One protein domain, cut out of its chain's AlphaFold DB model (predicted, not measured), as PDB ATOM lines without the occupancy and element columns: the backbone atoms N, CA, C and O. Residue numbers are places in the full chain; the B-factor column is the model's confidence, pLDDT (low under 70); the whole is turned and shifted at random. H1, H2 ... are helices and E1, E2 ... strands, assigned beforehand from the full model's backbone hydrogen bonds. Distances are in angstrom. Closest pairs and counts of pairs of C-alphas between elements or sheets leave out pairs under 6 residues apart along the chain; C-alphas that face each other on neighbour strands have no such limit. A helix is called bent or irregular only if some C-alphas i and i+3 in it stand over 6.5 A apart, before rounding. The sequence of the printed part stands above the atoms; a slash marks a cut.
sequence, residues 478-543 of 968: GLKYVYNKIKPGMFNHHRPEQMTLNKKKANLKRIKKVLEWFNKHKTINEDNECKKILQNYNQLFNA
ATOM      1  N   GLY A 478      24.228 -36.189 -17.351       92.88
ATOM      2  CA  GLY A 478      22.978 -36.879 -17.022       92.88
ATOM      3  C   GLY A 478      22.757 -38.145 -17.861       92.88
ATOM      4  O   GLY A 478      22.389 -39.185 -17.323       92.88
ATOM      5  N   LEU A 479      23.072 -38.124 -19.162       94.81
ATOM      6  CA  LEU A 479      22.946 -39.317 -20.017       94.81
ATOM      7  C   LEU A 479      23.936 -40.430 -19.632       94.81
ATOM      8  O   LEU A 479      23.585 -41.604 -19.703       94.81
ATOM      9  N   LYS A 480      25.152 -40.080 -19.183       94.25
ATOM     10  CA  LYS A 480      26.112 -41.042 -18.606       94.25
ATOM     11  C   LYS A 480      25.587 -41.651 -17.303       94.25
ATOM     12  O   LYS A 480      25.756 -42.846 -17.086       94.25
ATOM     13  N   TYR A 481      24.952 -40.844 -16.449       92.25
ATOM     14  CA  TYR A 481      24.328 -41.333 -15.219       92.25
ATOM     15  C   TYR A 481      23.227 -42.358 -15.526       92.25
ATOM     16  O   TYR A 481      23.265 -43.468 -14.999       92.25
ATOM     17  N   VAL A 482      22.320 -42.030 -16.455       91.56
ATOM     18  CA  VAL A 482      21.262 -42.950 -16.903       91.56
ATOM     19  C   VAL A 482      21.845 -44.224 -17.519       91.56
ATOM     20  O   VAL A 482      21.414 -45.314 -17.156       91.56
ATOM     21  N   TYR A 483      22.857 -44.118 -18.389       91.44
ATOM     22  CA  TYR A 483      23.518 -45.278 -19.004       91.44
ATOM     23  C   TYR A 483      24.002 -46.302 -17.968       91.44
ATOM     24  O   TYR A 483      23.703 -47.491 -18.081       91.44
ATOM     25  N   ASN A 484      24.695 -45.829 -16.927       89.44
ATOM     26  CA  ASN A 484      25.229 -46.676 -15.860       89.44
ATOM     27  C   ASN A 484      24.127 -47.374 -15.037       89.44
ATOM     28  O   ASN A 484      24.380 -48.428 -14.454       89.44
ATOM     29  N   LYS A 485      22.923 -46.789 -14.989       87.94
ATOM     30  CA  LYS A 485      21.755 -47.296 -14.257       87.94
ATOM     31  C   LYS A 485      20.935 -48.294 -15.074       87.94
ATOM     32  O   LYS A 485      20.707 -49.404 -14.607       87.94
ATOM     33  N   ILE A 486      20.515 -47.923 -16.287       87.00
ATOM     34  CA  ILE A 486      19.595 -48.742 -17.102       87.00
ATOM     35  C   ILE A 486      20.309 -49.843 -17.904       87.00
ATOM     36  O   ILE A 486      19.641 -50.739 -18.426       87.00
ATOM     37  N   LYS A 487      21.648 -49.748 -18.026       83.75
ATOM     38  CA  LYS A 487      22.546 -50.664 -18.757       83.75
ATOM     39  C   LYS A 487      21.946 -51.133 -20.093       83.75
ATOM     40  O   LYS A 487      21.650 -52.319 -20.243       83.75
ATOM     41  N   PRO A 488      21.693 -50.215 -21.044       82.62
ATOM     42  CA  PRO A 488      20.931 -50.531 -22.244       82.62
ATOM     43  C   PRO A 488      21.675 -51.547 -23.119       82.62
ATOM     44  O   PRO A 488      22.907 -51.548 -23.166       82.62
ATOM     45  N   GLY A 489      20.923 -52.396 -23.821       80.38
ATOM     46  CA  GLY A 489      21.455 -53.475 -24.650       80.38
ATOM     47  C   GLY A 489      22.532 -52.981 -25.619       80.38
ATOM     48  O   GLY A 489      22.302 -52.067 -26.421       80.38
ATOM     49  N   MET A 490      23.723 -53.573 -25.522       77.06
ATOM     50  CA  MET A 490      24.887 -53.198 -26.320       77.06
ATOM     51  C   MET A 490      24.915 -53.994 -27.623       77.06
ATOM     52  O   MET A 490      25.194 -55.188 -27.628       77.06
ATOM     53  N   PHE A 491      24.669 -53.309 -28.737       76.44
ATOM     54  CA  PHE A 491      24.725 -53.882 -30.081       76.44
ATOM     55  C   PHE A 491      25.734 -53.111 -30.941       76.44
ATOM     56  O   PHE A 491      25.885 -51.897 -30.782       76.44
ATOM     57  N   ASN A 492      26.382 -53.785 -31.899       75.19
ATOM     58  CA  ASN A 492      27.405 -53.182 -32.771       75.19
ATOM     59  C   ASN A 492      26.909 -51.933 -33.528       75.19
ATOM     60  O   ASN A 492      27.683 -51.002 -33.760       75.19
ATOM     61  N   HIS A 493      25.616 -51.869 -33.862       82.44
ATOM     62  CA  HIS A 493      25.016 -50.719 -34.542       82.44
ATOM     63  C   HIS A 493      24.853 -49.468 -33.649       82.44
ATOM     64  O   HIS A 493      24.796 -48.366 -34.188       82.44
ATOM     65  N   HIS A 494      24.872 -49.601 -32.313       85.00
ATOM     66  CA  HIS A 494      24.832 -48.475 -31.351       85.00
ATOM     67  C   HIS A 494      26.228 -47.948 -30.963       85.00
ATOM     68  O   HIS A 494      26.387 -47.166 -30.019       85.00
ATOM     69  N   ARG A 495      27.280 -48.348 -31.692       85.50
ATOM     70  CA  ARG A 495      28.644 -47.817 -31.512       85.50
ATOM     71  C   ARG A 495      28.711 -46.274 -31.592       85.50
ATOM     72  O   ARG A 495      29.457 -45.698 -30.798       85.50
ATOM     73  N   PRO A 496      27.970 -45.554 -32.466       87.81
ATOM     74  CA  PRO A 496      27.964 -44.081 -32.482       87.81
ATOM     75  C   PRO A 496      27.412 -43.428 -31.201       87.81
ATOM     76  O   PRO A 496      27.859 -42.346 -30.800       87.81
ATOM     77  N   GLU A 497      26.448 -44.074 -30.556       92.50
ATOM     78  CA  GLU A 497      25.766 -43.643 -29.340       92.50
ATOM     79  C   GLU A 497      26.665 -43.898 -28.116       92.50
ATOM     80  O   GLU A 497      26.922 -42.975 -27.339       92.50
ATOM     81  N   GLN A 498      27.298 -45.073 -28.032       89.00
ATOM     82  CA  GLN A 498      28.382 -45.365 -27.075       89.00
ATOM     83  C   GLN A 498      29.549 -44.367 -27.214       89.00
ATOM     84  O   GLN A 498      29.982 -43.736 -26.249       89.00
ATOM     85  N   MET A 499      30.007 -44.121 -28.447       89.38
ATOM     86  CA  MET A 499      31.033 -43.114 -28.744       89.38
ATOM     87  C   MET A 499      30.591 -41.688 -28.409       89.38
ATOM     88  O   MET A 499      31.443 -40.822 -28.203       89.38
ATOM     89  N   THR A 500      29.287 -41.415 -28.343       92.31
ATOM     90  CA  THR A 500      28.766 -40.144 -27.832       92.31
ATOM     91  C   THR A 500      28.922 -40.087 -26.318       92.31
ATOM     92  O   THR A 500      29.503 -39.117 -25.836       92.31
ATOM     93  N   LEU A 501      28.508 -41.127 -25.587       92.50
ATOM     94  CA  LEU A 501      28.607 -41.213 -24.124       92.50
ATOM     95  C   LEU A 501      30.041 -41.123 -23.587       92.50
ATOM     96  O   LEU A 501      30.229 -40.633 -22.478       92.50
ATOM     97  N   ASN A 502      31.065 -41.462 -24.371       91.62
ATOM     98  CA  ASN A 502      32.466 -41.263 -23.967       91.62
ATOM     99  C   ASN A 502      32.904 -39.780 -23.927       91.62
ATOM    100  O   ASN A 502      33.926 -39.453 -23.330       91.62
ATOM    101  N   LYS A 503      32.138 -38.841 -24.501       92.19
ATOM    102  CA  LYS A 503      32.511 -37.411 -24.591       92.19
ATOM    103  C   LYS A 503      32.089 -36.631 -23.338       92.19
ATOM    104  O   LYS A 503      31.275 -37.098 -22.552       92.19
ATOM    105  N   LYS A 504      32.612 -35.410 -23.141       90.81
ATOM    106  CA  LYS A 504      32.100 -34.485 -22.099       90.81
ATOM    107  C   LYS A 504      30.731 -33.891 -22.482       90.81
ATOM    108  O   LYS A 504      29.925 -33.573 -21.616       90.81
ATOM    109  N   LYS A 505      30.498 -33.703 -23.784       92.69
ATOM    110  CA  LYS A 505      29.393 -32.916 -24.350       92.69
ATOM    111  C   LYS A 505      29.076 -33.330 -25.789       92.69
ATOM    112  O   LYS A 505      29.968 -33.797 -26.503       92.69
ATOM    113  N   ALA A 506      27.829 -33.144 -26.213       93.38
ATOM    114  CA  ALA A 506      27.324 -33.550 -27.525       93.38
ATOM    115  C   ALA A 506      26.295 -32.552 -28.087       93.38
ATOM    116  O   ALA A 506      25.698 -31.785 -27.341       93.38
ATOM    117  N   ASN A 507      26.088 -32.549 -29.408       92.19
ATOM    118  CA  ASN A 507      25.023 -31.762 -30.036       92.19
ATOM    119  C   ASN A 507      23.666 -32.477 -29.930       92.19
ATOM    120  O   ASN A 507      23.611 -33.689 -29.708       92.19
ATOM    121  N   LEU A 508      22.579 -31.736 -30.161       92.06
ATOM    122  CA  LEU A 508      21.210 -32.260 -30.086       92.06
ATOM    123  C   LEU A 508      20.997 -33.501 -30.974       92.06
ATOM    124  O   LEU A 508      20.419 -34.479 -30.514       92.06
ATOM    125  N   LYS A 509      21.553 -33.536 -32.198       92.50
ATOM    126  CA  LYS A 509      21.456 -34.704 -33.102       92.50
ATOM    127  C   LYS A 509      22.037 -35.990 -32.492       92.50
ATOM    128  O   LYS A 509      21.476 -37.062 -32.692       92.50
ATOM    129  N   ARG A 510      23.147 -35.902 -31.747       94.50
ATOM    130  CA  ARG A 510      23.736 -37.049 -31.031       94.50
ATOM    131  C   ARG A 510      22.980 -37.389 -29.748       94.50
ATOM    132  O   ARG A 510      22.796 -38.565 -29.465       94.50
ATOM    133  N   ILE A 511      22.520 -36.381 -29.005       95.25
ATOM    134  CA  ILE A 511      21.691 -36.571 -27.804       95.25
ATOM    135  C   ILE A 511      20.402 -37.322 -28.162       95.25
ATOM    136  O   ILE A 511      20.079 -38.304 -27.503       95.25
ATOM    137  N   LYS A 512      19.728 -36.941 -29.256       95.75
ATOM    138  CA  LYS A 512      18.497 -37.596 -29.721       95.75
ATOM    139  C   LYS A 512      18.691 -39.093 -29.959       95.75
ATOM    140  O   LYS A 512      17.914 -39.889 -29.453       95.75
ATOM    141  N   LYS A 513      19.769 -39.472 -30.649       94.81
ATOM    142  CA  LYS A 513      20.116 -40.877 -30.907       94.81
ATOM    143  C   LYS A 513      20.344 -41.683 -29.623       94.81
ATOM    144  O   LYS A 513      19.882 -42.812 -29.524       94.81
ATOM    145  N   VAL A 514      21.015 -41.097 -28.626       94.44
ATOM    146  CA  VAL A 514      21.222 -41.739 -27.313       94.44
ATOM    147  C   VAL A 514      19.888 -41.940 -26.579       94.44
ATOM    148  O   VAL A 514      19.658 -43.015 -26.038       94.44
ATOM    149  N   LEU A 515      18.985 -40.953 -26.611       93.62
ATOM    150  CA  LEU A 515      17.639 -41.073 -26.030       93.62
ATOM    151  C   LEU A 515      16.787 -42.129 -26.756       93.62
ATOM    152  O   LEU A 515      16.134 -42.945 -26.113       93.62
ATOM    153  N   GLU A 516      16.825 -42.155 -28.092       92.50
ATOM    154  CA  GLU A 516      16.144 -43.162 -28.918       92.50
ATOM    155  C   GLU A 516      16.666 -44.586 -28.629       92.50
ATOM    156  O   GLU A 516      15.865 -45.519 -28.558       92.50
ATOM    157  N   TRP A 517      17.976 -44.760 -28.401       91.88
ATOM    158  CA  TRP A 517      18.574 -46.035 -27.974       91.88
ATOM    159  C   TRP A 517      18.095 -46.456 -26.580       91.88
ATOM    160  O   TRP A 517      17.625 -47.583 -26.415       91.88
ATOM    161  N   PHE A 518      18.150 -45.553 -25.595       91.62
ATOM    162  CA  PHE A 518      17.717 -45.833 -24.221       91.62
ATOM    163  C   PHE A 518      16.235 -46.227 -24.151       91.62
ATOM    164  O   PHE A 518      15.897 -47.207 -23.491       91.62
ATOM    165  N   ASN A 519      15.366 -45.532 -24.892       86.44
ATOM    166  CA  ASN A 519      13.934 -45.835 -24.940       86.44
ATOM    167  C   ASN A 519      13.634 -47.220 -25.544       86.44
ATOM    168  O   ASN A 519      12.697 -47.882 -25.103       86.44
ATOM    169  N   LYS A 520      14.403 -47.653 -26.553       86.25
ATOM    170  CA  LYS A 520      14.167 -48.912 -27.286       86.25
ATOM    171  C   LYS A 520      14.836 -50.144 -26.672       86.25
ATOM    172  O   LYS A 520      14.371 -51.250 -26.912       86.25
ATOM    173  N   HIS A 521      15.933 -49.969 -25.934       82.75
ATOM    174  CA  HIS A 521      16.803 -51.075 -25.513       82.75
ATOM    175  C   HIS A 521      17.177 -51.026 -24.021       82.75
ATOM    176  O   HIS A 521      18.265 -51.463 -23.649       82.75
ATOM    177  N   LYS A 522      16.320 -50.480 -23.148       74.25
ATOM    178  CA  LYS A 522      16.538 -50.529 -21.691       74.25
ATOM    179  C   LYS A 522      16.485 -51.971 -21.166       74.25
ATOM    180  O   LYS A 522      15.511 -52.678 -21.402       74.25
ATOM    181  N   THR A 523      17.525 -52.382 -20.441       71.81
ATOM    182  CA  THR A 523      17.634 -53.727 -19.840       71.81
ATOM    183  C   THR A 523      17.122 -53.734 -18.400       71.81
ATOM    184  O   THR A 523      16.559 -54.718 -17.937       71.81
ATOM    185  N   ILE A 524      17.309 -52.620 -17.688       75.31
ATOM    186  CA  ILE A 524      16.838 -52.403 -16.319       75.31
ATOM    187  C   ILE A 524      15.805 -51.273 -16.340       75.31
ATOM    188  O   ILE A 524      15.971 -50.281 -17.056       75.31
ATOM    189  N   ASN A 525      14.740 -51.414 -15.547       76.44
ATOM    190  CA  ASN A 525      13.735 -50.366 -15.400       76.44
ATOM    191  C   ASN A 525      14.337 -49.094 -14.784       76.44
ATOM    192  O   ASN A 525      15.033 -49.118 -13.774       76.44
ATOM    193  N   GLU A 526      14.033 -47.972 -15.420       74.50
ATOM    194  CA  GLU A 526      14.494 -46.636 -15.057       74.50
ATOM    195  C   GLU A 526      13.868 -46.132 -13.744       74.50
ATOM    196  O   GLU A 526      12.643 -46.105 -13.583       74.50
ATOM    197  N   ASP A 527      14.724 -45.705 -12.809       85.00
ATOM    198  CA  ASP A 527      14.308 -45.053 -11.565       85.00
ATOM    199  C   ASP A 527      13.754 -43.633 -11.824       85.00
ATOM    200  O   ASP A 527      13.846 -43.083 -12.927       85.00
ATOM    201  N   ASN A 528      13.131 -43.024 -10.810       85.94
ATOM    202  CA  ASN A 528      12.498 -41.709 -10.961       85.94
ATOM    203  C   ASN A 528      13.506 -40.585 -11.290       85.94
ATOM    204  O   ASN A 528      13.130 -39.617 -11.950       85.94
ATOM    205  N   GLU A 529      14.778 -40.707 -10.887       86.06
ATOM    206  CA  GLU A 529      15.828 -39.749 -11.266       86.06
ATOM    207  C   GLU A 529      16.187 -39.912 -12.750       86.06
ATOM    208  O   GLU A 529      16.249 -38.922 -13.479       86.06
ATOM    209  N   CYS A 530      16.333 -41.152 -13.226       88.62
ATOM    210  CA  CYS A 530      16.579 -41.451 -14.634       88.62
ATOM    211  C   CYS A 530      15.443 -40.941 -15.528       88.62
ATOM    212  O   CYS A 530      15.717 -40.241 -16.504       88.62
ATOM    213  N   LYS A 531      14.179 -41.197 -15.158       88.31
ATOM    214  CA  LYS A 531      13.001 -40.661 -15.866       88.31
ATOM    215  C   LYS A 531      13.051 -39.138 -15.965       88.31
ATOM    216  O   LYS A 531      12.907 -38.600 -17.063       88.31
ATOM    217  N   LYS A 532      13.324 -38.444 -14.850       88.94
ATOM    218  CA  LYS A 532      13.435 -36.978 -14.829       88.94
ATOM    219  C   LYS A 532      14.550 -36.481 -15.750       88.94
ATOM    220  O   LYS A 532      14.333 -35.570 -16.546       88.94
ATOM    221  N   ILE A 533      15.736 -37.086 -15.680       91.88
ATOM    222  CA  ILE A 533      16.872 -36.722 -16.537       91.88
ATOM    223  C   ILE A 533      16.488 -36.872 -18.014       91.88
ATOM    224  O   ILE A 533      16.670 -35.936 -18.794       91.88
ATOM    225  N   LEU A 534      15.900 -38.005 -18.407       91.88
ATOM    226  CA  LEU A 534      15.470 -38.236 -19.787       91.88
ATOM    227  C   LEU A 534      14.382 -37.253 -20.228       91.88
ATOM    228  O   LEU A 534      14.454 -36.725 -21.337       91.88
ATOM    229  N   GLN A 535      13.413 -36.946 -19.368       90.44
ATOM    230  CA  GLN A 535      12.390 -35.937 -19.633       90.44
ATOM    231  C   GLN A 535      13.009 -34.548 -19.857       90.44
ATOM    232  O   GLN A 535      12.667 -33.884 -20.835       90.44
ATOM    233  N   ASN A 536      13.977 -34.141 -19.034       89.81
ATOM    234  CA  ASN A 536      14.680 -32.864 -19.176       89.81
ATOM    235  C   ASN A 536      15.481 -32.781 -20.494       89.81
ATOM    236  O   ASN A 536      15.365 -31.801 -21.234       89.81
ATOM    237  N   TYR A 537      16.237 -33.829 -20.853       93.06
ATOM    238  CA  TYR A 537      16.936 -33.884 -22.148       93.06
ATOM    239  C   TYR A 537      15.974 -33.951 -23.350       93.06
ATOM    240  O   TYR A 537      16.355 -33.531 -24.440       93.06
ATOM    241  N   ASN A 538      14.735 -34.426 -23.181       91.25
ATOM    242  CA  ASN A 538      13.701 -34.350 -24.220       91.25
ATOM    243  C   ASN A 538      13.074 -32.946 -24.334       91.25
ATOM    244  O   ASN A 538      12.804 -32.485 -25.443       91.25
ATOM    245  N   GLN A 539      12.887 -32.220 -23.226       88.75
ATOM    246  CA  GLN A 539      12.421 -30.823 -23.263       88.75
ATOM    247  C   GLN A 539      13.401 -29.910 -24.018       88.75
ATOM    248  O   GLN A 539      12.976 -28.990 -24.720       88.75
ATOM    249  N   LEU A 540      14.699 -30.215 -23.946       88.94
ATOM    250  CA  LEU A 540      15.774 -29.472 -24.601       88.94
ATOM    251  C   LEU A 540      15.575 -29.260 -26.116       88.94
ATOM    252  O   LEU A 540      15.982 -28.225 -26.631       88.94
ATOM    253  N   PHE A 541      14.934 -30.191 -26.837       90.38
ATOM    254  CA  PHE A 541      14.682 -30.037 -28.281       90.38
ATOM    255  C   PHE A 541      13.686 -28.922 -28.616       90.38
ATOM    256  O   PHE A 541      13.710 -28.394 -29.728       90.38
ATOM    257  N   ASN A 542      12.819 -28.574 -27.663       88.50
ATOM    258  CA  ASN A 542      11.799 -27.543 -27.812       88.50
ATOM    259  C   ASN A 542      12.165 -26.238 -27.091       88.50
ATOM    260  O   ASN A 542      11.541 -25.213 -27.362       88.50
ATOM    261  N   ALA A 543      13.163 -26.242 -26.208       90.44
ATOM    262  CA  ALA A 543      13.647 -25.048 -25.525       90.44
ATOM    263  C   ALA A 543      14.494 -24.151 -26.455       90.44
ATOM    264  O   ALA A 543      15.116 -24.622 -27.401       90.44
TER     265      ALA A 543
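AT A GLANCE: This is residues 478 to 543 of the 968 residues of an uncharacterized protein of Candidatus Pacearchaeota archaeon (UniProt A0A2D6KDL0). Four short helices form a small cluster, with H3, the longest, near its middle; H2 packs slantwise on one side of H3, and H4 folds back across H3 as the second arm of a helical hairpin. H1 runs nearly alongside H3 and packs on H4, and the centres of H1, H3 and H4 make a triangle. The printed part has 66 residues with four named helices and one short strand, in the order H1, H2, E1, H3, H4; the class is mostly helix. The whole is compact, with a radius of gyration of the C-alphas of 11.0 A and spans of 32 by 25 by 20 A.

HOW THE PARTS SIT: H1, residues 478 to 486, is close to but not clearly touching H2, residues 492 to 501; their closest C-alphas, those of Lys 480 and Leu 501, are 6.1 A apart. E1, residues 505 to 507, pairs with no named strand and is apart from H1. H3, residues 508 to 521, is the hub, touching three other helices. H2 and H3 touch at a steep tilt of 53 degrees, opposite ways, with the closest C-alphas, those of Glu 497 and Val 514, 5.3 A apart. H1 and H3 only just touch, with 3 pairs of C-alphas within 8 A, the closest being those of Tyr 483 and Phe 518 at 7.8 A; they run the same way at a shallow tilt of 13 degrees. H4, residues 528 to 539, forms a hairpin with H3, opposite ways at a steep tilt of 40 degrees; the closest C-alphas are those of Leu 515 and Leu 534, 7.2 A apart. H4 touches H1 with residues 530 to 534 alone, at a steep tilt of 43 degrees, and the C-alphas of Val 482 and Cys 530 come closest at 5.4 A. H2 and H4 are apart. Each O i to N i+4 pair is within hydrogen-bond range in H1 and H4, against 4 of 6 in H2 and 9 of 10 in H3.

IN THESE COORDINATES: H1 begins at C-alpha 478, (22.978, -36.879, -17.022), and is 12.3 A long. H2 is 14.8 A long and irregular, with C-alphas 493 and 496 7.5 A apart. H3 runs 19.9 A from C-alpha 508 at (21.210, -32.260, -30.086). H4 is 16.4 A long and ends at C-alpha 539, (12.421, -30.823, -23.263).

THE WHOLE: The two C-alphas farthest apart, those of Asn 492 and Ala 543, are 32.1 A apart. The printed part has no cut. The link from H3 to H4 is short, and the other links are tight. The mean pLDDT of the printed part is 88.2, and no printed residue is under 70.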